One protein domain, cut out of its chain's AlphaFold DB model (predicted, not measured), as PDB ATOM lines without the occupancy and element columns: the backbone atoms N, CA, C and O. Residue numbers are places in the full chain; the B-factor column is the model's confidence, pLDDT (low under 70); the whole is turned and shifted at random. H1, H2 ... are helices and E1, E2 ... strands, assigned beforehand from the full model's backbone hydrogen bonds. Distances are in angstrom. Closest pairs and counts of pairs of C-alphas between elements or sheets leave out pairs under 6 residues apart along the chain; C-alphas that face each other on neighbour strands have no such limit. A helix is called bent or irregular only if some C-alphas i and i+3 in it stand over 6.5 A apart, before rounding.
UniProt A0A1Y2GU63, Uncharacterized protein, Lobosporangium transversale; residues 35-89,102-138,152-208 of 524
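This is residues 35 to 89, 102 to 138 and 152 to 208 of the 524 residues of an uncharacterized protein of Lobosporangium transversale (UniProt A0A1Y2GU63). One long kinked helix, H2, forms the core, crossed by H3, with H1, H4 and H5 also packed on it, while a small hairpin of two strands, E1 and E2, covers one side of H2 and H3, mainly with E1. Two long links, from H1 to E1 and from E1 to E2, reach away from this body, and residues 45 to 51 stick out from it. The printed part has 149 residues with six named helices and two named strands in the order H1 E1 E2 H2 H3 H4 H5 H6; the sheet, E1 - E2, is antiparallel and the class is mostly helix. It is compact, with a radius of gyration of the C-alphas of 15.0 A and spans of 42 by 39 by 32 A.

H1, residues 35 to 45, touches the hub H2, residues 115 to 136, about perpendicular at 76 degrees; H2 touches H1 with its residues 128 to 132 alone, the closest C-alphas being those of Ala 40 and Leu 129, 6.2 A apart. E1, residues 59 to 63, and E2, residues 79 to 85, form an antiparallel hairpin, with N 60 and O 82 within hydrogen-bond range at 2.8 A. Residues 110 to 111 and 103 to 104 also pair with E2, antiparallel. H3, residues 152 to 169, touches H2 at a steep tilt of 45 degrees, opposite ways, closest at the C-alphas of Leu 130 and Ile 156, 5.8 A. The closest C-alphas of E1 and H3 are those of Ile 61 and Ser 159, 5.4 A apart. H4, residues 171 to 177, touches residues 119 to 127 of H2 alone, at a shallow tilt of 24 degrees, the same way, closest at the C-alphas of Lys 124 and Ile 176, 5.1 A. H5, residues 183 to 186, touches residues 124 to 125 of H2 alone, closest at the C-alphas of His 125 and Leu 185, 6.5 A. H6, residues 190 to 196, is close to H2 but not clearly touching it, with the C-alphas of Phe 118 and Phe 196 6.6 A apart. Every O i to N i+4 pair is within hydrogen-bond range in H1 and H3, against 16 of 18 in H2 and 0 of 3 in both H4 and H6, where 2 of 4 and 3 of 4 O i to N i+3 pairs are; H5 is too short for an i+4 pair.

H1 begins at C-alpha 35, (99.978, 78.617, 261.835), and measures 15.1 A; E1 measures 13.6 A and E2 19.7 A. H2 measures 27.8 A, with a kink of 65 degrees near residue 122, and H3 25.5 A. H2, H4 and H6 are irregular: C-alphas 121 and 124, 172 and 175, and 191 and 194 are 7.6, 7.8 and 7.2 A apart. H6 ends at C-alpha 196, (105.042, 60.465, 239.576).

The two C-alphas farthest apart, those of Phe 48 and Lys 68, are 43.4 A apart. Residues 90 to 101 and 139 to 151 are cut out, with C-alpha gaps of 10.2 A and 13.3 A. The links from H1 to E1 and from E1 to E2 are long. The mean pLDDT of the printed part is 71.1, and 58 residues are under 70, among them 36 to 54, 65 to 77 and 178 to 189.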
ATOM      1  N   ASN A  35     100.648  79.075 263.049       71.38
ATOM      2  CA  ASN A  35      99.978  78.617 261.835       71.38
ATOM      3  C   ASN A  35     100.675  77.407 261.200       71.38
ATOM      4  O   ASN A  35      99.999  76.454 260.814       71.38
ATOM      5  N   LEU A  36     102.007  77.405 261.106       68.06
ATOM      6  CA  LEU A  36     102.766  76.265 260.580       68.06
ATOM      7  C   LEU A  36     102.615  75.019 261.453       68.06
ATOM      8  O   LEU A  36     102.427  73.925 260.923       68.06
ATOM      9  N   GLN A  37     102.644  75.184 262.775       67.75
ATOM     10  CA  GLN A  37     102.452  74.086 263.714       67.75
ATOM     11  C   GLN A  37     101.057  73.474 263.572       67.75
ATOM     12  O   GLN A  37     100.947  72.267 263.366       67.75
ATOM     13  N   LYS A  38     100.003  74.299 263.561       69.44
ATOM     14  CA  LYS A  38      98.623  73.833 263.358       69.44
ATOM     15  C   LYS A  38      98.448  73.102 262.020       69.44
ATOM     16  O   LYS A  38      97.762  72.084 261.957       69.44
ATOM     17  N   LYS A  39      99.088  73.595 260.949       69.06
ATOM     18  CA  LYS A  39      99.063  72.969 259.614       69.06
ATOM     19  C   LYS A  39      99.760  71.609 259.594       69.06
ATOM     20  O   LYS A  39      99.226  70.663 259.026       69.06
ATOM     21  N   ALA A  40     100.928  71.495 260.217       66.19
ATOM     22  CA  ALA A  40     101.656  70.232 260.297       66.19
ATOM     23  C   ALA A  40     100.953  69.211 261.202       66.19
ATOM     24  O   ALA A  40     100.855  68.039 260.846       66.19
ATOM     25  N   GLU A  41     100.403  69.656 262.332       66.12
ATOM     26  CA  GLU A  41      99.595  68.815 263.217       66.12
ATOM     27  C   GLU A  41      98.363  68.271 262.491       66.12
ATOM     28  O   GLU A  41      98.078  67.087 262.620       66.12
ATOM     29  N   ALA A  42      97.690  69.060 261.647       66.06
ATOM     30  CA  ALA A  42      96.588  68.556 260.825       66.06
ATOM     31  C   ALA A  42      97.023  67.402 259.894       66.06
ATOM     32  O   ALA A  42      96.312  66.405 259.794       66.06
ATOM     33  N   ILE A  43      98.211  67.484 259.277       65.69
ATOM     34  CA  ILE A  43      98.770  66.413 258.424       65.69
ATOM     35  C   ILE A  43      99.112  65.154 259.244       65.69
ATOM     36  O   ILE A  43      98.949  64.023 258.777       65.69
ATOM     37  N   LEU A  44      99.610  65.336 260.470       63.12
ATOM     38  CA  LEU A  44     100.052  64.238 261.335       63.12
ATOM     39  C   LEU A  44      98.890  63.556 262.075       63.12
ATOM     40  O   LEU A  44      98.922  62.337 262.260       63.12
ATOM     41  N   VAL A  45      97.879  64.329 262.484       57.69
ATOM     42  CA  VAL A  45      96.777  63.909 263.365       57.69
ATOM     43  C   VAL A  45      95.512  63.521 262.593       57.69
ATOM     44  O   VAL A  45      94.734  62.755 263.140       57.69
ATOM     45  N   GLN A  46      95.319  64.000 261.351       55.00
ATOM     46  CA  GLN A  46      94.220  63.692 260.406       55.00
ATOM     47  C   GLN A  46      93.241  62.584 260.873       55.00
ATOM     48  O   GLN A  46      93.365  61.410 260.528       55.00
ATOM     49  N   ASN A  47      92.264  62.988 261.693       47.41
ATOM     50  CA  ASN A  47      91.348  62.095 262.415       47.41
ATOM     51  C   ASN A  47      90.092  61.706 261.619       47.41
ATOM     52  O   ASN A  47      89.198  61.065 262.165       47.41
ATOM     53  N   PHE A  48      89.999  62.074 260.341       41.16
ATOM     54  CA  PHE A  48      88.827  61.780 259.521       41.16
ATOM     55  C   PHE A  48      89.242  61.070 258.221       41.16
ATOM     56  O   PHE A  48      89.994  61.598 257.409       41.16
ATOM     57  N   GLU A  49      88.753  59.830 258.095       41.59
ATOM     58  CA  GLU A  49      88.596  59.026 256.867       41.59
ATOM     59  C   GLU A  49      89.807  58.338 256.213       41.59
ATOM     60  O   GLU A  49      89.700  57.874 255.085       41.59
ATOM     61  N   LEU A  50      90.936  58.132 256.900       45.16
ATOM     62  CA  LEU A  50      92.128  57.525 256.267       45.16
ATOM     63  C   LEU A  50      92.507  56.149 256.794       45.16
ATOM     64  O   LEU A  50      93.677  55.810 256.974       45.16
ATOM     65  N   HIS A  51      91.498  55.299 256.948       46.91
ATOM     66  CA  HIS A  51      91.733  53.858 257.016       46.91
ATOM     67  C   HIS A  51      92.253  53.295 255.667       46.91
ATOM     68  O   HIS A  51      92.784  52.180 255.647       46.91
ATOM     69  N   GLU A  52      92.215  54.084 254.581       45.94
ATOM     70  CA  GLU A  52      92.419  53.630 253.197       45.94
ATOM     71  C   GLU A  52      93.704  54.100 252.479       45.94
ATOM     72  O   GLU A  52      93.936  53.665 251.354       45.94
ATOM     73  N   TYR A  53      94.578  54.943 253.054       55.41
ATOM     74  CA  TYR A  53      95.765  55.408 252.307       55.41
ATOM     75  C   TYR A  53      96.909  54.373 252.247       55.41
ATOM     76  O   TYR A  53      97.445  53.999 253.295       55.41
ATOM     77  N   PRO A  54      97.362  53.960 251.040       60.28
ATOM     78  CA  PRO A  54      98.390  52.931 250.879       60.28
ATOM     79  C   PRO A  54      99.827  53.476 250.775       60.28
ATOM     80  O   PRO A  54     100.737  52.703 250.495       60.28
ATOM     81  N   ILE A  55     100.060  54.786 250.950       70.12
ATOM     82  CA  ILE A  55     101.347  55.441 250.636       70.12
ATOM     83  C   ILE A  55     101.868  56.274 251.829       70.12
ATOM     84  O   ILE A  55     101.061  56.940 252.484       70.12
ATOM     85  N   PRO A  56     103.194  56.294 252.109       78.75
ATOM     86  CA  PRO A  56     103.772  57.135 253.159       78.75
ATOM     87  C   PRO A  56     103.620  58.641 252.891       78.75
ATOM     88  O   PRO A  56     103.830  59.114 251.776       78.75
ATOM     89  N   ARG A  57     103.296  59.414 253.937       79.50
ATOM     90  CA  ARG A  57     102.979  60.857 253.835       79.50
ATOM     91  C   ARG A  57     104.163  61.803 254.027       79.50
ATOM     92  O   ARG A  57     104.095  62.956 253.599       79.50
ATOM     93  N   LEU A  58     105.226  61.338 254.682       83.31
ATOM     94  CA  LEU A  58     106.409  62.141 254.978       83.31
ATOM     95  C   LEU A  58     107.516  61.842 253.972       83.31
ATOM     96  O   LEU A  58     108.010  60.716 253.897       83.31
ATOM     97  N   PHE A  59     107.922  62.862 253.222       86.69
ATOM     98  CA  PHE A  59     108.991  62.753 252.239       86.69
ATOM     99  C   PHE A  59     109.728  64.079 252.029       86.69
ATOM    100  O   PHE A  59     109.190  65.157 252.270       86.69
ATOM    101  N   ILE A  60     110.973  63.973 251.569       87.50
ATOM    102  CA  ILE A  60     111.869  65.080 251.216       87.50
ATOM    103  C   ILE A  60     112.505  64.821 249.849       87.50
ATOM    104  O   ILE A  60     112.429  63.709 249.324       87.50
ATOM    105  N   ILE A  61     113.187  65.821 249.293       87.12
ATOM    106  CA  ILE A  61     113.971  65.668 248.066       87.12
ATOM    107  C   ILE A  61     115.467  65.780 248.357       87.12
ATOM    108  O   ILE A  61     115.917  66.623 249.129       87.12
ATOM    109  N   LEU A  62     116.257  64.921 247.727       82.25
ATOM    110  CA  LEU A  62     117.716  64.925 247.827       82.25
ATOM    111  C   LEU A  62     118.337  64.880 246.430       82.25
ATOM    112  O   LEU A  62     117.688  64.403 245.498       82.25
ATOM    113  N   PRO A  63     119.581  65.355 246.252       78.00
ATOM    114  CA  PRO A  63     120.285  65.183 244.989       78.00
ATOM    115  C   PRO A  63     120.482  63.688 244.681       78.00
ATOM    116  O   PRO A  63     120.821  62.899 245.564       78.00
ATOM    117  N   ALA A  64     120.280  63.309 243.420       74.94
ATOM    118  CA  ALA A  64     120.387  61.940 242.921       74.94
ATOM    119  C   ALA A  64     121.825  61.403 242.989       74.94
ATOM    120  O   ALA A  64     122.025  60.211 243.193       74.94
ATOM    121  N   ASP A  65     122.816  62.287 242.840       69.06
ATOM    122  CA  ASP A  65     124.238  61.982 242.979       69.06
ATOM    123  C   ASP A  65     124.842  62.909 244.042       69.06
ATOM    124  O   ASP A  65     124.912  64.126 243.864       69.06
ATOM    125  N   ARG A  66     125.265  62.326 245.168       61.62
ATOM    126  CA  ARG A  66     125.887  63.075 246.270       61.62
ATOM    127  C   ARG A  66     127.325  63.495 245.963       61.62
ATOM    128  O   ARG A  66     127.803  64.442 246.577       61.62
ATOM    129  N   ALA A  67     128.009  62.813 245.041       58.62
ATOM    130  CA  ALA A  67     129.400  63.096 244.687       58.62
ATOM    131  C   ALA A  67     129.528  64.272 243.703       58.62
ATOM    132  O   ALA A  67     130.556  64.942 243.680       58.62
ATOM    133  N   LYS A  68     128.476  64.556 242.925       56.62
ATOM    134  CA  LYS A  68     128.387  65.706 242.000       56.62
ATOM    135  C   LYS A  68     127.574  66.869 242.570       56.62
ATOM    136  O   LYS A  68     126.979  67.639 241.821       56.62
ATOM    137  N   TRP A  69     127.507  66.966 243.893       59.72
ATOM    138  CA  TRP A  69     126.723  67.985 244.571       59.72
ATOM    139  C   TRP A  69     127.334  69.375 244.373       59.72
ATOM    140  O   TRP A  69     128.409  69.669 244.896       59.72
ATOM    141  N   ASP A  70     126.617  70.239 243.650       62.25
ATOM    142  CA  ASP A  70     126.932  71.665 243.548       62.25
ATOM    143  C   ASP A  70     125.942  72.484 244.406       62.25
ATOM    144  O   ASP A  70     124.772  72.625 244.025       62.25
ATOM    145  N   PRO A  71     126.367  73.016 245.572       56.50
ATOM    146  CA  PRO A  71     125.520  73.851 246.423       56.50
ATOM    147  C   PRO A  71     125.229  75.237 245.828       56.50
ATOM    148  O   PRO A  71     124.324  75.910 246.323       56.50
ATOM    149  N   MET A  72     125.966  75.662 244.796       59.38
ATOM    150  CA  MET A  72     125.799  76.960 244.130       59.38
ATOM    151  C   MET A  72     124.887  76.880 242.899       59.38
ATOM    152  O   MET A  72     124.318  77.893 242.509       59.38
ATOM    153  N   ASN A  73     124.675  75.687 242.329       65.75
ATOM    154  CA  ASN A  73     123.762  75.461 241.198       65.75
ATOM    155  C   ASN A  73     122.721  74.379 241.509       65.75
ATOM    156  O   ASN A  73     122.677  73.319 240.882       65.75
ATOM    157  N   VAL A  74     121.843  74.676 242.469       63.59
ATOM    158  CA  VAL A  74     120.843  73.747 243.021       63.59
ATOM    159  C   VAL A  74     119.962  73.081 241.945       63.59
ATOM    160  O   VAL A  74     119.668  71.895 242.066       63.59
ATOM    161  N   LEU A  75     119.616  73.790 240.863       66.81
ATOM    162  CA  LEU A  75     118.800  73.257 239.759       66.81
ATOM    163  C   LEU A  75     119.536  72.324 238.786       66.81
ATOM    164  O   LEU A  75     118.885  71.580 238.055       66.81
ATOM    165  N   ARG A  76     120.876  72.343 238.741       67.19
ATOM    166  CA  ARG A  76     121.641  71.404 237.896       67.19
ATOM    167  C   ARG A  76     121.675  69.996 238.489       67.19
ATOM    168  O   ARG A  76     121.948  69.032 237.775       67.19
ATOM    169  N   ASN A  77     121.388  69.873 239.782       69.75
ATOM    170  CA  ASN A  77     121.342  68.596 240.468       69.75
ATOM    171  C   ASN A  77     120.025  67.887 240.132       69.75
ATOM    172  O   ASN A  77     118.943  68.375 240.456       69.75
ATOM    173  N   LYS A  78     120.102  66.694 239.531       75.81
ATOM    174  CA  LYS A  78     118.941  65.792 239.468       75.81
ATOM    175  C   LYS A  78     118.481  65.487 240.894       75.81
ATOM    176  O   LYS A  78     119.330  65.267 241.753       75.81
ATOM    177  N   VAL A  79     117.175  65.447 241.147       83.25
ATOM    178  CA  VAL A  79     116.614  65.182 242.482       83.25
ATOM    179  C   VAL A  79     115.860  63.860 242.540       83.25
ATOM    180  O   VAL A  79     115.263  63.420 241.558       83.25
ATOM    181  N   ARG A  80     115.881  63.235 243.716       86.44
ATOM    182  CA  ARG A  80     115.113  62.040 244.063       86.44
ATOM    183  C   ARG A  80     114.267  62.293 245.302       86.44
ATOM    184  O   ARG A  80     114.693  63.007 246.209       86.44
ATOM    185  N   LEU A  81     113.092  61.677 245.348       89.25
ATOM    186  CA  LEU A  81     112.196  61.702 246.499       89.25
ATOM    187  C   LEU A  81     112.570  60.601 247.494       89.25
ATOM    188  O   LEU A  81     112.673  59.432 247.121       89.25
ATOM    189  N   HIS A  82     112.728  60.968 248.762       86.75
ATOM    190  CA  HIS A  82     112.992  60.045 249.859       86.75
ATOM    191  C   HIS A  82     111.915  60.124 250.936       86.75
ATOM    192  O   HIS A  82     111.536  61.216 251.343       86.75
ATOM    193  N   PHE A  83     111.461  58.974 251.426       88.19
ATOM    194  CA  PHE A  83     110.472  58.868 252.491       88.19
ATOM    195  C   PHE A  83     111.121  58.866 253.878       88.19
ATOM    196  O   PHE A  83     112.279  58.472 254.055       88.19
ATOM    197  N   LEU A  84     110.354  59.306 254.874       85.81
ATOM    198  CA  LEU A  84     110.776  59.373 256.270       85.81
ATOM    199  C   LEU A  84     110.030  58.342 257.129       85.81
ATOM    200  O   LEU A  84     108.853  58.071 256.912       85.81
ATOM    201  N   CYS A  85     110.721  57.789 258.122       84.56
ATOM    202  CA  CYS A  85     110.193  56.860 259.115       84.56
ATOM    203  C   CYS A  85     109.609  57.606 260.325       84.56
ATOM    204  O   CYS A  85     110.295  58.403 260.966       84.56
ATOM    205  N   GLU A  86     108.366  57.272 260.677       81.00
ATOM    206  CA  GLU A  86     107.552  57.847 261.758       81.00
ATOM    207  C   GLU A  86     107.630  57.025 263.062       81.00
ATOM    208  O   GLU A  86     106.605  56.616 263.615       81.00
ATOM    209  N   HIS A  87     108.834  56.725 263.555       72.69
ATOM    210  CA  HIS A  87     108.979  56.010 264.831       72.69
ATOM    211  C   HIS A  87     108.989  56.968 266.032       72.69
ATOM    212  O   HIS A  87     109.529  58.070 265.942       72.69
ATOM    213  N   ARG A  88     108.402  56.533 267.155       62.81
ATOM    214  CA  ARG A  88     108.641  57.110 268.484       62.81
ATOM    215  C   ARG A  88     109.379  56.066 269.303       62.81
ATOM    216  O   ARG A  88     108.978  54.905 269.287       62.81
ATOM    217  N   ASP A  89     110.435  56.474 269.988       42.09
ATOM    218  CA  ASP A  89     111.127  55.583 270.906       42.09
ATOM    219  C   ASP A  89     110.246  55.377 272.150       42.09
ATOM    220  O   ASP A  89     109.883  56.339 272.829       42.09
ATOM    221  N   ILE A 102     111.860  61.620 263.752       73.50
ATOM    222  CA  ILE A 102     111.646  61.201 262.363       73.50
ATOM    223  C   ILE A 102     113.023  61.073 261.680       73.50
ATOM    224  O   ILE A 102     113.889  61.920 261.888       73.50
ATOM    225  N   HIS A 103     113.260  60.027 260.880       80.12
ATOM    226  CA  HIS A 103     114.529  59.838 260.150       80.12
ATOM    227  C   HIS A 103     114.317  59.354 258.716       80.12
ATOM    228  O   HIS A 103     113.242  58.889 258.357       80.12
ATOM    229  N   LEU A 104     115.353  59.454 257.880       80.00
ATOM    230  CA  LEU A 104     115.307  58.993 256.491       80.00
ATOM    231  C   LEU A 104     115.180  57.465 256.432       80.00
ATOM    232  O   LEU A 104     116.044  56.758 256.954       80.00
ATOM    233  N   ALA A 105     114.141  56.953 255.773       80.19
ATOM    234  CA  ALA A 105     114.008  55.520 255.551       80.19
ATOM    235  C   ALA A 105     115.141  55.012 254.642       80.19
ATOM    236  O   ALA A 105     115.612  55.716 253.744       80.19
ATOM    237  N   ARG A 106     115.604  53.778 254.866       78.12
ATOM    238  CA  ARG A 106     116.698  53.186 254.081       78.12
ATOM    239  C   ARG A 106     116.193  52.732 252.709       78.12
ATOM    240  O   ARG A 106     115.743  51.599 252.555       78.12
ATOM    241  N   HIS A 107     116.285  53.620 251.722       78.69
ATOM    242  CA  HIS A 107     116.045  53.326 250.308       78.69
ATOM    243  C   HIS A 107     116.805  54.310 249.395       78.69
ATOM    244  O   HIS A 107     117.210  55.390 249.831       78.69
ATOM    245  N   GLU A 108     116.986  53.959 248.119       77.94
ATOM    246  CA  GLU A 108     117.791  54.745 247.161       77.94
ATOM    247  C   GLU A 108     117.165  56.080 246.712       77.94
ATOM    248  O   GLU A 108     117.809  56.866 246.014       77.94
ATOM    249  N   GLY A 109     115.920  56.344 247.102       81.00
ATOM    250  CA  GLY A 109     115.124  57.451 246.577       81.00
ATOM    251  C   GLY A 109     114.509  57.149 245.209       81.00
ATOM    252  O   GLY A 109     115.000  56.317 244.449       81.00
ATOM    253  N   TYR A 110     113.416  57.834 244.895       86.31
ATOM    254  CA  TYR A 110     112.659  57.649 243.659       86.31
ATOM    255  C   TYR A 110     112.903  58.812 242.698       86.31
ATOM    256  O   TYR A 110     112.849  59.973 243.100       86.31
ATOM    257  N   GLU A 111     113.163  58.513 241.426       84.69
ATOM    258  CA  GLU A 111     113.254  59.539 240.381       84.69
ATOM    259  C   GLU A 111     111.856  60.071 240.034       84.69
ATOM    260  O   GLU A 111     110.895  59.302 239.933       84.69
ATOM    261  N   ILE A 112     111.747  61.394 239.883       84.31
ATOM    262  CA  ILE A 112     110.490  62.096 239.608       84.31
ATOM    263  C   ILE A 112     110.362  62.281 238.091       84.31
ATOM    264  O   ILE A 112     111.188  62.962 237.488       84.31
ATOM    265  N   ARG A 113     109.330  61.691 237.469       73.38
ATOM    266  CA  ARG A 113     109.166  61.681 235.996       73.38
ATOM    267  C   ARG A 113     108.723  63.027 235.409       73.38
ATOM    268  O   ARG A 113     109.256  63.451 234.391       73.38
ATOM    269  N   ASN A 114     107.746  63.682 236.043       80.12
ATOM    270  CA  ASN A 114     107.230  64.998 235.652       80.12
ATOM    271  C   ASN A 114     107.386  65.966 236.829       80.12
ATOM    272  O   ASN A 114     106.487  66.095 237.661       80.12
ATOM    273  N   SER A 115     108.562  66.587 236.941       79.75
ATOM    274  CA  SER A 115     108.905  67.450 238.076       79.75
ATOM    275  C   SER A 115     107.952  68.640 238.206       79.75
ATOM    276  O   SER A 115     107.481  68.908 239.307       79.75
ATOM    277  N   THR A 116     107.605  69.315 237.110       79.31
ATOM    278  CA  THR A 116     106.723  70.492 237.141       79.31
ATOM    279  C   THR A 116     105.338  70.152 237.688       79.31
ATOM    280  O   THR A 116     104.889  70.794 238.635       79.31
ATOM    281  N   GLU A 117     104.687  69.113 237.158       82.12
ATOM    282  CA  GLU A 117     103.360  68.679 237.626       82.12
ATOM    283  C   GLU A 117     103.414  68.141 239.066       82.12
ATOM    284  O   GLU A 117     102.549  68.452 239.888       82.12
ATOM    285  N   PHE A 118     104.476  67.401 239.407       85.81
ATOM    286  CA  PHE A 118     104.716  66.934 240.770       85.81
ATOM    287  C   PHE A 118     104.789  68.103 241.761       85.81
ATOM    288  O   PHE A 118     104.118  68.077 242.794       85.81
ATOM    289  N   PHE A 119     105.573  69.143 241.462       84.94
ATOM    290  CA  PHE A 119     105.726  70.287 242.360       84.94
ATOM    291  C   PHE A 119     104.466  71.158 242.401       84.94
ATOM    292  O   PHE A 119     104.113  71.618 243.484       84.94
ATOM    293  N   GLN A 120     103.727  71.312 241.296       81.12
ATOM    294  CA  GLN A 120     102.410  71.967 241.322       81.12
ATOM    295  C   GLN A 120     101.450  71.277 242.297       81.12
ATOM    296  O   GLN A 120     100.746  71.953 243.045       81.12
ATOM    297  N   LYS A 121     101.452  69.939 242.313       81.31
ATOM    298  CA  LYS A 121     100.521  69.141 243.117       81.31
ATOM    299  C   LYS A 121     100.961  68.946 244.571       81.31
ATOM    300  O   LYS A 121     100.138  69.041 245.474       81.31
ATOM    301  N   TYR A 122     102.246  68.681 244.811       83.06
ATOM    302  CA  TYR A 122     102.772  68.278 246.125       83.06
ATOM    303  C   TYR A 122     103.751  69.286 246.744       83.06
ATOM    304  O   TYR A 122     104.169  69.114 247.890       83.06
ATOM    305  N   GLY A 123     104.119  70.352 246.030       81.88
ATOM    306  CA  GLY A 123     105.122  71.313 246.488       81.88
ATOM    307  C   GLY A 123     104.723  72.054 247.765       81.88
ATOM    308  O   GLY A 123     105.538  72.161 248.679       81.88
ATOM    309  N   LYS A 124     103.461  72.502 247.858       79.00
ATOM    310  CA  LYS A 124     102.928  73.180 249.055       79.00
ATOM    311  C   LYS A 124     102.934  72.252 250.275       79.00
ATOM    312  O   LYS A 124     103.429  72.635 251.331       79.00
ATOM    313  N   HIS A 125     102.456  71.012 250.103       79.69
ATOM    314  CA  HIS A 125     102.506  69.955 251.128       79.69
ATOM    315  C   HIS A 125     103.934  69.750 251.641       79.69
ATOM    316  O   HIS A 125     104.183  69.776 252.845       79.69
ATOM    317  N   MET A 126     104.893  69.621 250.721       81.88
ATOM    318  CA  MET A 126     106.292  69.392 251.069       81.88
ATOM    319  C   MET A 126     106.913  70.590 251.803       81.88
ATOM    320  O   MET A 126     107.587  70.393 252.808       81.88
ATOM    321  N   ILE A 127     106.673  71.826 251.353       79.75
ATOM    322  CA  ILE A 127     107.204  73.032 252.011       79.75
ATOM    323  C   ILE A 127     106.685  73.185 253.441       79.75
ATOM    324  O   ILE A 127     107.476  73.485 254.334       79.75
ATOM    325  N   ILE A 128     105.399  72.922 253.675       77.12
ATOM    326  CA  ILE A 128     104.802  72.993 255.015       77.12
ATOM    327  C   ILE A 128     105.472  71.980 255.950       77.12
ATOM    328  O   ILE A 128     105.905  72.349 257.043       77.12
ATOM    329  N   LEU A 129     105.639  70.731 255.498       77.06
ATOM    330  CA  LEU A 129     106.342  69.698 256.267       77.06
ATOM    331  C   LEU A 129     107.804  70.074 256.536       77.06
ATOM    332  O   LEU A 129     108.268  69.985 257.671       77.06
ATOM    333  N   LEU A 130     108.537  70.520 255.515       80.00
ATOM    334  CA  LEU A 130     109.948  70.897 255.627       80.00
ATOM    335  C   LEU A 130     110.167  72.074 256.582       80.00
ATOM    336  O   LEU A 130     111.108  72.056 257.378       80.00
ATOM    337  N   GLN A 131     109.308  73.092 256.517       77.44
ATOM    338  CA  GLN A 131     109.364  74.234 257.426       77.44
ATOM    339  C   GLN A 131     109.031  73.813 258.856       77.44
ATOM    340  O   GLN A 131     109.737  74.221 259.776       77.44
ATOM    341  N   TRP A 132     108.038  72.942 259.047       74.75
ATOM    342  CA  TRP A 132     107.744  72.370 260.358       74.75
ATOM    343  C   TRP A 132     108.938  71.602 260.932       74.75
ATOM    344  O   TRP A 132     109.353  71.887 262.054       74.75
ATOM    345  N   PHE A 133     109.564  70.717 260.148       74.69
ATOM    346  CA  PHE A 133     110.768  70.005 260.583       74.69
ATOM    347  C   PHE A 133     111.899  70.963 260.969       74.69
ATOM    348  O   PHE A 133     112.554  70.770 261.990       74.69
ATOM    349  N   LYS A 134     112.122  72.019 260.179       73.75
ATOM    350  CA  LYS A 134     113.159  73.022 260.455       73.75
ATOM    351  C   LYS A 134     112.898  73.784 261.760       73.75
ATOM    352  O   LYS A 134     113.845  74.086 262.482       73.75
ATOM    353  N   LEU A 135     111.639  74.101 262.050       66.50
ATOM    354  CA  LEU A 135     111.236  74.892 263.215       66.50
ATOM    355  C   LEU A 135     111.149  74.046 264.493       66.50
ATOM    356  O   LEU A 135     111.599  74.493 265.543       66.50
ATOM    357  N   GLY A 136     110.667  72.803 264.396       58.78
ATOM    358  CA  GLY A 136     110.623  71.851 265.511       58.78
ATOM    359  C   GLY A 136     112.001  71.348 265.968       58.78
ATOM    360  O   GLY A 136     112.140  70.891 267.097       58.78
ATOM    361  N   MET A 137     113.035  71.466 265.126       49.94
ATOM    362  CA  MET A 137     114.422  71.066 265.433       49.94
ATOM    363  C   MET A 137     115.308  72.239 265.909       49.94
ATOM    364  O   MET A 137     116.488  72.040 266.194       49.94
ATOM    365  N   GLY A 138     114.771  73.466 265.940       36.94
ATOM    366  CA  GLY A 138     115.547  74.710 265.982       36.94
ATOM    367  C   GLY A 138     115.568  75.489 267.301       36.94
ATOM    368  O   GLY A 138     116.082  76.605 267.298       36.94
ATOM    369  N   LEU A 152     119.408  64.133 257.816       73.38
ATOM    370  CA  LEU A 152     118.059  64.669 257.636       73.38
ATOM    371  C   LEU A 152     117.997  66.208 257.630       73.38
ATOM    372  O   LEU A 152     117.351  66.771 256.755       73.38
ATOM    373  N   ASN A 153     118.688  66.900 258.543       73.38
ATOM    374  CA  ASN A 153     118.732  68.371 258.596       73.38
ATOM    375  C   ASN A 153     119.340  68.971 257.333       73.38
ATOM    376  O   ASN A 153     118.853  69.974 256.808       73.38
ATOM    377  N   VAL A 154     120.403  68.341 256.832       73.50
ATOM    378  CA  VAL A 154     121.022  68.725 255.560       73.50
ATOM    379  C   VAL A 154     120.017  68.542 254.420       73.50
ATOM    380  O   VAL A 154     119.853  69.443 253.601       73.50
ATOM    381  N   GLY A 155     119.285  67.425 254.416       76.62
ATOM    382  CA  GLY A 155     118.239  67.141 253.435       76.62
ATOM    383  C   GLY A 155     117.048  68.099 253.471       76.62
ATOM    384  O   GLY A 155     116.587  68.544 252.420       76.62
ATOM    385  N   ILE A 156     116.586  68.470 254.665       81.31
ATOM    386  CA  ILE A 156     115.501  69.439 254.855       81.31
ATOM    387  C   ILE A 156     115.926  70.807 254.322       81.31
ATOM    388  O   ILE A 156     115.232  71.395 253.493       81.31
ATOM    389  N   ASN A 157     117.096  71.297 254.742       81.88
ATOM    390  CA  ASN A 157     117.613  72.590 254.292       81.88
ATOM    391  C   ASN A 157     117.853  72.619 252.778       81.88
ATOM    392  O   ASN A 157     117.576  73.633 252.138       81.88
ATOM    393  N   TYR A 158     118.339  71.516 252.204       82.62
ATOM    394  CA  TYR A 158     118.465  71.370 250.758       82.62
ATOM    395  C   TYR A 158     117.105  71.472 250.070       82.62
ATOM    396  O   TYR A 158     116.948  72.273 249.153       82.62
ATOM    397  N   SER A 159     116.120  70.700 250.535       84.12
ATOM    398  CA  SER A 159     114.786  70.677 249.937       84.12
ATOM    399  C   SER A 159     114.141  72.063 249.956       84.12
ATOM    400  O   SER A 159     113.594  72.488 248.945       84.12
ATOM    401  N   ILE A 160     114.265  72.802 251.064       84.50
ATOM    402  CA  ILE A 160     113.750  74.176 251.174       84.50
ATOM    403  C   ILE A 160     114.418  75.086 250.139       84.50
ATOM    404  O   ILE A 160     113.724  75.718 249.347       84.50
ATOM    405  N   LYS A 161     115.756  75.103 250.082       84.00
ATOM    406  CA  LYS A 161     116.496  75.930 249.112       84.00
ATOM    407  C   LYS A 161     116.163  75.571 247.664       84.00
ATOM    408  O   LYS A 161     116.041  76.457 246.823       84.00
ATOM    409  N   TYR A 162     116.015  74.279 247.372       84.81
ATOM    410  CA  TYR A 162     115.627  73.801 246.049       84.81
ATOM    411  C   TYR A 162     114.246  74.330 245.659       84.81
ATOM    412  O   TYR A 162     114.084  74.854 244.564       84.81
ATOM    413  N   MET A 163     113.274  74.257 246.566       83.12
ATOM    414  CA  MET A 163     111.912  74.745 246.334       83.12
ATOM    415  C   MET A 163     111.837  76.270 246.192       83.12
ATOM    416  O   MET A 163     111.102  76.778 245.342       83.12
ATOM    417  N   GLU A 164     112.622  77.012 246.974       84.25
ATOM    418  CA  GLU A 164     112.751  78.468 246.844       84.25
ATOM    419  C   GLU A 164     113.308  78.863 245.472       84.25
ATOM    420  O   GLU A 164     112.764  79.753 244.817       84.25
ATOM    421  N   GLN A 165     114.366  78.188 245.017       82.69
ATOM    422  CA  GLN A 165     114.980  78.472 243.720       82.69
ATOM    423  C   GLN A 165     114.082  78.039 242.555       82.69
ATOM    424  O   GLN A 165     113.903  78.788 241.599       82.69
ATOM    425  N   LEU A 166     113.455  76.866 242.667       82.81
ATOM    426  CA  LEU A 166     112.532  76.339 241.663       82.81
ATOM    427  C   LEU A 166     111.359  77.293 241.404       82.81
ATOM    428  O   LEU A 166     110.939  77.446 240.259       82.81
ATOM    429  N   SER A 167     110.848  77.920 242.465       83.12
ATOM    430  CA  SER A 167     109.772  78.907 242.396       83.12
ATOM    431  C   SER A 167     110.202  80.153 241.619       83.12
ATOM    432  O   SER A 167     109.484  80.574 240.723       83.12
ATOM    433  N   LYS A 168     111.412  80.677 241.866       83.25
ATOM    434  CA  LYS A 168     111.950  81.844 241.140       83.25
ATOM    435  C   LYS A 168     112.124  81.586 239.644       83.25
ATOM    436  O   LYS A 168     111.820  82.460 238.838       83.25
ATOM    437  N   ASP A 169     112.609  80.400 239.288       80.12
ATOM    438  CA  ASP A 169     112.968  80.079 237.904       80.12
ATOM    439  C   ASP A 169     111.771  79.580 237.073       80.12
ATOM    440  O   ASP A 169     111.834  79.567 235.845       80.12
ATOM    441  N   ASN A 170     110.655  79.209 237.716       79.12
ATOM    442  CA  ASN A 170     109.424  78.788 237.046       79.12
ATOM    443  C   ASN A 170     108.226  79.619 237.529       79.12
ATOM    444  O   ASN A 170     107.626  79.280 238.549       79.12
ATOM    445  N   PRO A 171     107.779  80.628 236.759       76.75
ATOM    446  CA  PRO A 171     106.667  81.500 237.150       76.75
ATOM    447  C   PRO A 171     105.361  80.760 237.495       76.75
ATOM    448  O   PRO A 171     104.599  81.206 238.349       76.75
ATOM    449  N   ALA A 172     105.125  79.587 236.890       74.69
ATOM    450  CA  ALA A 172     103.984  78.714 237.188       74.69
ATOM    451  C   ALA A 172     104.012  78.099 238.608       74.69
ATOM    452  O   ALA A 172     103.023  77.515 239.046       74.69
ATOM    453  N   LEU A 173     105.140  78.209 239.317       75.62
ATOM    454  CA  LEU A 173     105.412  77.652 240.647       75.62
ATOM    455  C   LEU A 173     105.629  78.748 241.713       75.62
ATOM    456  O   LEU A 173     105.980  78.439 242.855       75.62
ATOM    457  N   ASN A 174     105.400  80.026 241.381       73.94
ATOM    458  CA  ASN A 174     105.591  81.165 242.294       73.94
ATOM    459  C   ASN A 174     104.801  81.026 243.609       73.94
ATOM    460  O   ASN A 174     105.293  81.365 244.683       73.94
ATOM    461  N   ASN A 175     103.603  80.440 243.552       71.12
ATOM    462  CA  ASN A 175     102.714  80.317 244.711       71.12
ATOM    463  C   ASN A 175     102.988  79.085 245.591       71.12
ATOM    464  O   ASN A 175     102.265  78.862 246.559       71.12
ATOM    465  N   ILE A 176     103.996  78.262 245.285       71.88
ATOM    466  CA  ILE A 176     104.287  77.043 246.063       71.88
ATOM    467  C   ILE A 176     104.843  77.361 247.457       71.88
ATOM    468  O   ILE A 176     104.630  76.594 248.393       71.88
ATOM    469  N   ASN A 177     105.518  78.504 247.598       70.00
ATOM    470  CA  ASN A 177     106.097  78.956 248.864       70.00
ATOM    471  C   ASN A 177     105.152  79.867 249.670       70.00
ATOM    472  O   ASN A 177     105.488  80.240 250.793       70.00
ATOM    473  N   ALA A 178     103.988  80.230 249.116       69.50
ATOM    474  CA  ALA A 178     102.982  81.031 249.807       69.50
ATOM    475  C   ALA A 178     102.169  80.138 250.758       69.50
ATOM    476  O   ALA A 178     101.591  79.131 250.344       69.50
ATOM    477  N   ILE A 179     102.135  80.503 252.042       63.06
ATOM    478  CA  ILE A 179     101.504  79.712 253.114       63.06
ATOM    479  C   ILE A 179     100.048  80.171 253.330       63.06
ATOM    480  O   ILE A 179      99.421  79.774 254.303       63.06
ATOM    481  N   ASP A 180      99.473  80.985 252.448       59.34
ATOM    482  CA  ASP A 180      98.340  81.835 252.833       59.34
ATOM    483  C   ASP A 180      96.950  81.159 252.813       59.34
ATOM    484  O   ASP A 180      96.047  81.681 253.454       59.34
ATOM    485  N   ASP A 181      96.784  79.943 252.264       53.59
ATOM    486  CA  ASP A 181      95.458  79.292 252.168       53.59
ATOM    487  C   ASP A 181      95.378  77.882 252.786       53.59
ATOM    488  O   ASP A 181      96.288  77.057 252.646       53.59
ATOM    489  N   PHE A 182      94.260  77.596 253.473       48.53
ATOM    490  CA  PHE A 182      93.910  76.284 254.051       48.53
ATOM    491  C   PHE A 182      93.442  75.262 252.992       48.53
ATOM    492  O   PHE A 182      93.693  74.069 253.161       48.53
ATOM    493  N   GLU A 183      92.852  75.707 251.875       50.16
ATOM    494  CA  GLU A 183      92.282  74.831 250.828       50.16
ATOM    495  C   GLU A 183      93.325  73.949 250.113       50.16
ATOM    496  O   GLU A 183      92.999  72.904 249.554       50.16
ATOM    497  N   ALA A 184      94.613  74.309 250.158       46.97
ATOM    498  CA  ALA A 184      95.671  73.554 249.481       46.97
ATOM    499  C   ALA A 184      96.118  72.274 250.219       46.97
ATOM    500  O   ALA A 184      96.767  71.422 249.609       46.97
ATOM    501  N   LEU A 185      95.806  72.128 251.512       50.22
ATOM    502  CA  LEU A 185      96.216  70.967 252.318       50.22
ATOM    503  C   LEU A 185      95.222  69.802 252.250       50.22
ATOM    504  O   LEU A 185      95.636  68.652 252.377       50.22
ATOM    505  N   GLU A 186      93.944  70.077 251.984       49.44
ATOM    506  CA  GLU A 186      92.951  69.040 251.659       49.44
ATOM    507  C   GLU A 186      93.144  68.476 250.237       49.44
ATOM    508  O   GLU A 186      92.701  67.370 249.940       49.44
ATOM    509  N   GLY A 187      93.852  69.199 249.357       47.91
ATOM    510  CA  GLY A 187      93.969  68.874 247.929       47.91
ATOM    511  C   GLY A 187      95.129  67.959 247.512       47.91
ATOM    512  O   GLY A 187      95.149  67.490 246.368       47.91
ATOM    513  N   ALA A 188      96.107  67.679 248.381       58.03
ATOM    514  CA  ALA A 188      97.240  66.819 248.025       58.03
ATOM    515  C   ALA A 188      96.840  65.337 248.092       58.03
ATOM    516  O   ALA A 188      97.224  64.612 249.006       58.03
ATOM    517  N   ASP A 189      96.073  64.872 247.104       67.44
ATOM    518  CA  ASP A 189      95.724  63.459 246.965       67.44
ATOM    519  C   ASP A 189      96.997  62.606 246.779       67.44
ATOM    520  O   ASP A 189      97.554  62.479 245.674       67.44
ATOM    521  N   LEU A 190      97.471  62.022 247.884       73.81
ATOM    522  CA  LEU A 190      98.659  61.172 247.923       73.81
ATOM    523  C   LEU A 190      98.430  59.816 247.239       73.81
ATOM    524  O   LEU A 190      99.414  59.149 246.926       73.81
ATOM    525  N   ARG A 191      97.184  59.423 246.911       70.31
ATOM    526  CA  ARG A 191      96.886  58.161 246.191       70.31
ATOM    527  C   ARG A 191      97.550  58.110 244.818       70.31
ATOM    528  O   ARG A 191      97.807  57.033 244.289       70.31
ATOM    529  N   GLN A 192      97.826  59.274 244.234       75.56
ATOM    530  CA  GLN A 192      98.466  59.394 242.927       75.56
ATOM    531  C   GLN A 192      99.968  59.682 243.007       75.56
ATOM    532  O   GLN A 192     100.603  59.760 241.958       75.56
ATOM    533  N   LEU A 193     100.549  59.796 244.211       79.12
ATOM    534  CA  LEU A 193     101.967  60.120 244.388       79.12
ATOM    535  C   LEU A 193     102.859  59.111 243.654       79.12
ATOM    536  O   LEU A 193     103.786  59.500 242.952       79.12
ATOM    537  N   SER A 194     102.516  57.822 243.740       75.00
ATOM    538  CA  SER A 194     103.229  56.731 243.065       75.00
ATOM    539  C   SER A 194     103.300  56.892 241.542       75.00
ATOM    540  O   SER A 194     104.294  56.482 240.951       75.00
ATOM    541  N   LYS A 195     102.318  57.544 240.896       80.88
ATOM    542  CA  LYS A 195     102.313  57.769 239.434       80.88
ATOM    543  C   LYS A 195     103.453  58.679 238.971       80.88
ATOM    544  O   LYS A 195     103.886  58.585 237.824       80.88
ATOM    545  N   PHE A 196     103.941  59.545 239.857       81.00
ATOM    546  CA  PHE A 196     105.042  60.465 239.576       81.00
ATOM    547  C   PHE A 196     106.420  59.850 239.837       81.00
ATOM    548  O   PHE A 196     107.429  60.431 239.430       81.00
ATOM    549  N   LEU A 197     106.469  58.684 240.489       81.31
ATOM    550  CA  LEU A 197     107.695  58.008 240.896       81.31
ATOM    551  C   LEU A 197     108.032  56.885 239.917       81.31
ATOM    552  O   LEU A 197     107.191  56.061 239.560       81.31
ATOM    553  N   GLN A 198     109.287  56.814 239.484       71.75
ATOM    554  CA  GLN A 198     109.761  55.663 238.724       71.75
ATOM    555  C   GLN A 198     110.057  54.495 239.678       71.75
ATOM    556  O   GLN A 198     111.075  54.502 240.367       71.75
ATOM    557  N   THR A 199     109.175  53.493 239.719       63.16
ATOM    558  CA  THR A 199     109.371  52.247 240.480       63.16
ATOM    559  C   THR A 199     109.783  51.102 239.549       63.16
ATOM    560  O   THR A 199     109.338  51.041 238.401       63.16
ATOM    561  N   LYS A 200     110.668  50.216 240.026       52.78
ATOM    562  CA  LYS A 200     110.997  48.936 239.367       52.78
ATOM    563  C   LYS A 200     110.278  47.738 240.005       52.78
ATOM    564  O   LYS A 200     110.307  46.665 239.421       52.78
ATOM    565  N   ASP A 201     109.652  47.936 241.165       51.47
ATOM    566  CA  ASP A 201     109.035  46.871 241.957       51.47
ATOM    567  C   ASP A 201     107.551  46.693 241.624       51.47
ATOM    568  O   ASP A 201     106.787  47.663 241.597       51.47
ATOM    569  N   GLU A 202     107.156  45.435 241.417       49.66
ATOM    570  CA  GLU A 202     105.770  44.993 241.206       49.66
ATOM    571  C   GLU A 202     104.943  45.009 242.514       49.66
ATOM    572  O   GLU A 202     103.717  45.033 242.466       49.66
ATOM    573  N   ASP A 203     105.598  45.097 243.681       51.84
ATOM    574  CA  ASP A 203     104.983  44.944 245.013       51.84
ATOM    575  C   ASP A 203     104.424  46.242 245.644       51.84
ATOM    576  O   ASP A 203     103.976  46.234 246.791       51.84
ATOM    577  N   TRP A 204     104.441  47.380 244.935       54.88
ATOM    578  CA  TRP A 204     103.915  48.688 245.393       54.88
ATOM    579  C   TRP A 204     104.417  49.213 246.765       54.88
ATOM    580  O   TRP A 204     103.916  50.233 247.247       54.88
ATOM    581  N   GLN A 205     105.432  48.604 247.392       62.62
ATOM    582  CA  GLN A 205     106.000  49.089 248.655       62.62
ATOM    583  C   GLN A 205     106.887  50.321 248.432       62.62
ATOM    584  O   GLN A 205     107.978  50.249 247.867       62.62
ATOM    585  N   LEU A 206     106.425  51.481 248.902       71.44
ATOM    586  CA  LEU A 206     107.166  52.737 248.808       71.44
ATOM    587  C   LEU A 206     108.052  52.967 250.042       71.44
ATOM    588  O   LEU A 206     107.596  52.947 251.182       71.44
ATOM    589  N   GLY A 207     109.339  53.221 249.801       69.38
ATOM    590  CA  GLY A 207     110.308  53.667 250.804       69.38
ATOM    591  C   GLY A 207     110.773  52.608 251.806       69.38
ATOM    592  O   GLY A 207     111.418  52.982 252.784       69.38
ATOM    593  N   ASN A 208     110.467  51.320 251.594       77.25
ATOM    594  CA  ASN A 208     110.689  50.238 252.572       77.25
ATOM    595  C   ASN A 208     110.031  50.519 253.941       77.25
ATOM    596  O   ASN A 208     110.572  50.176 255.000       77.25
TER     597      ASN A 208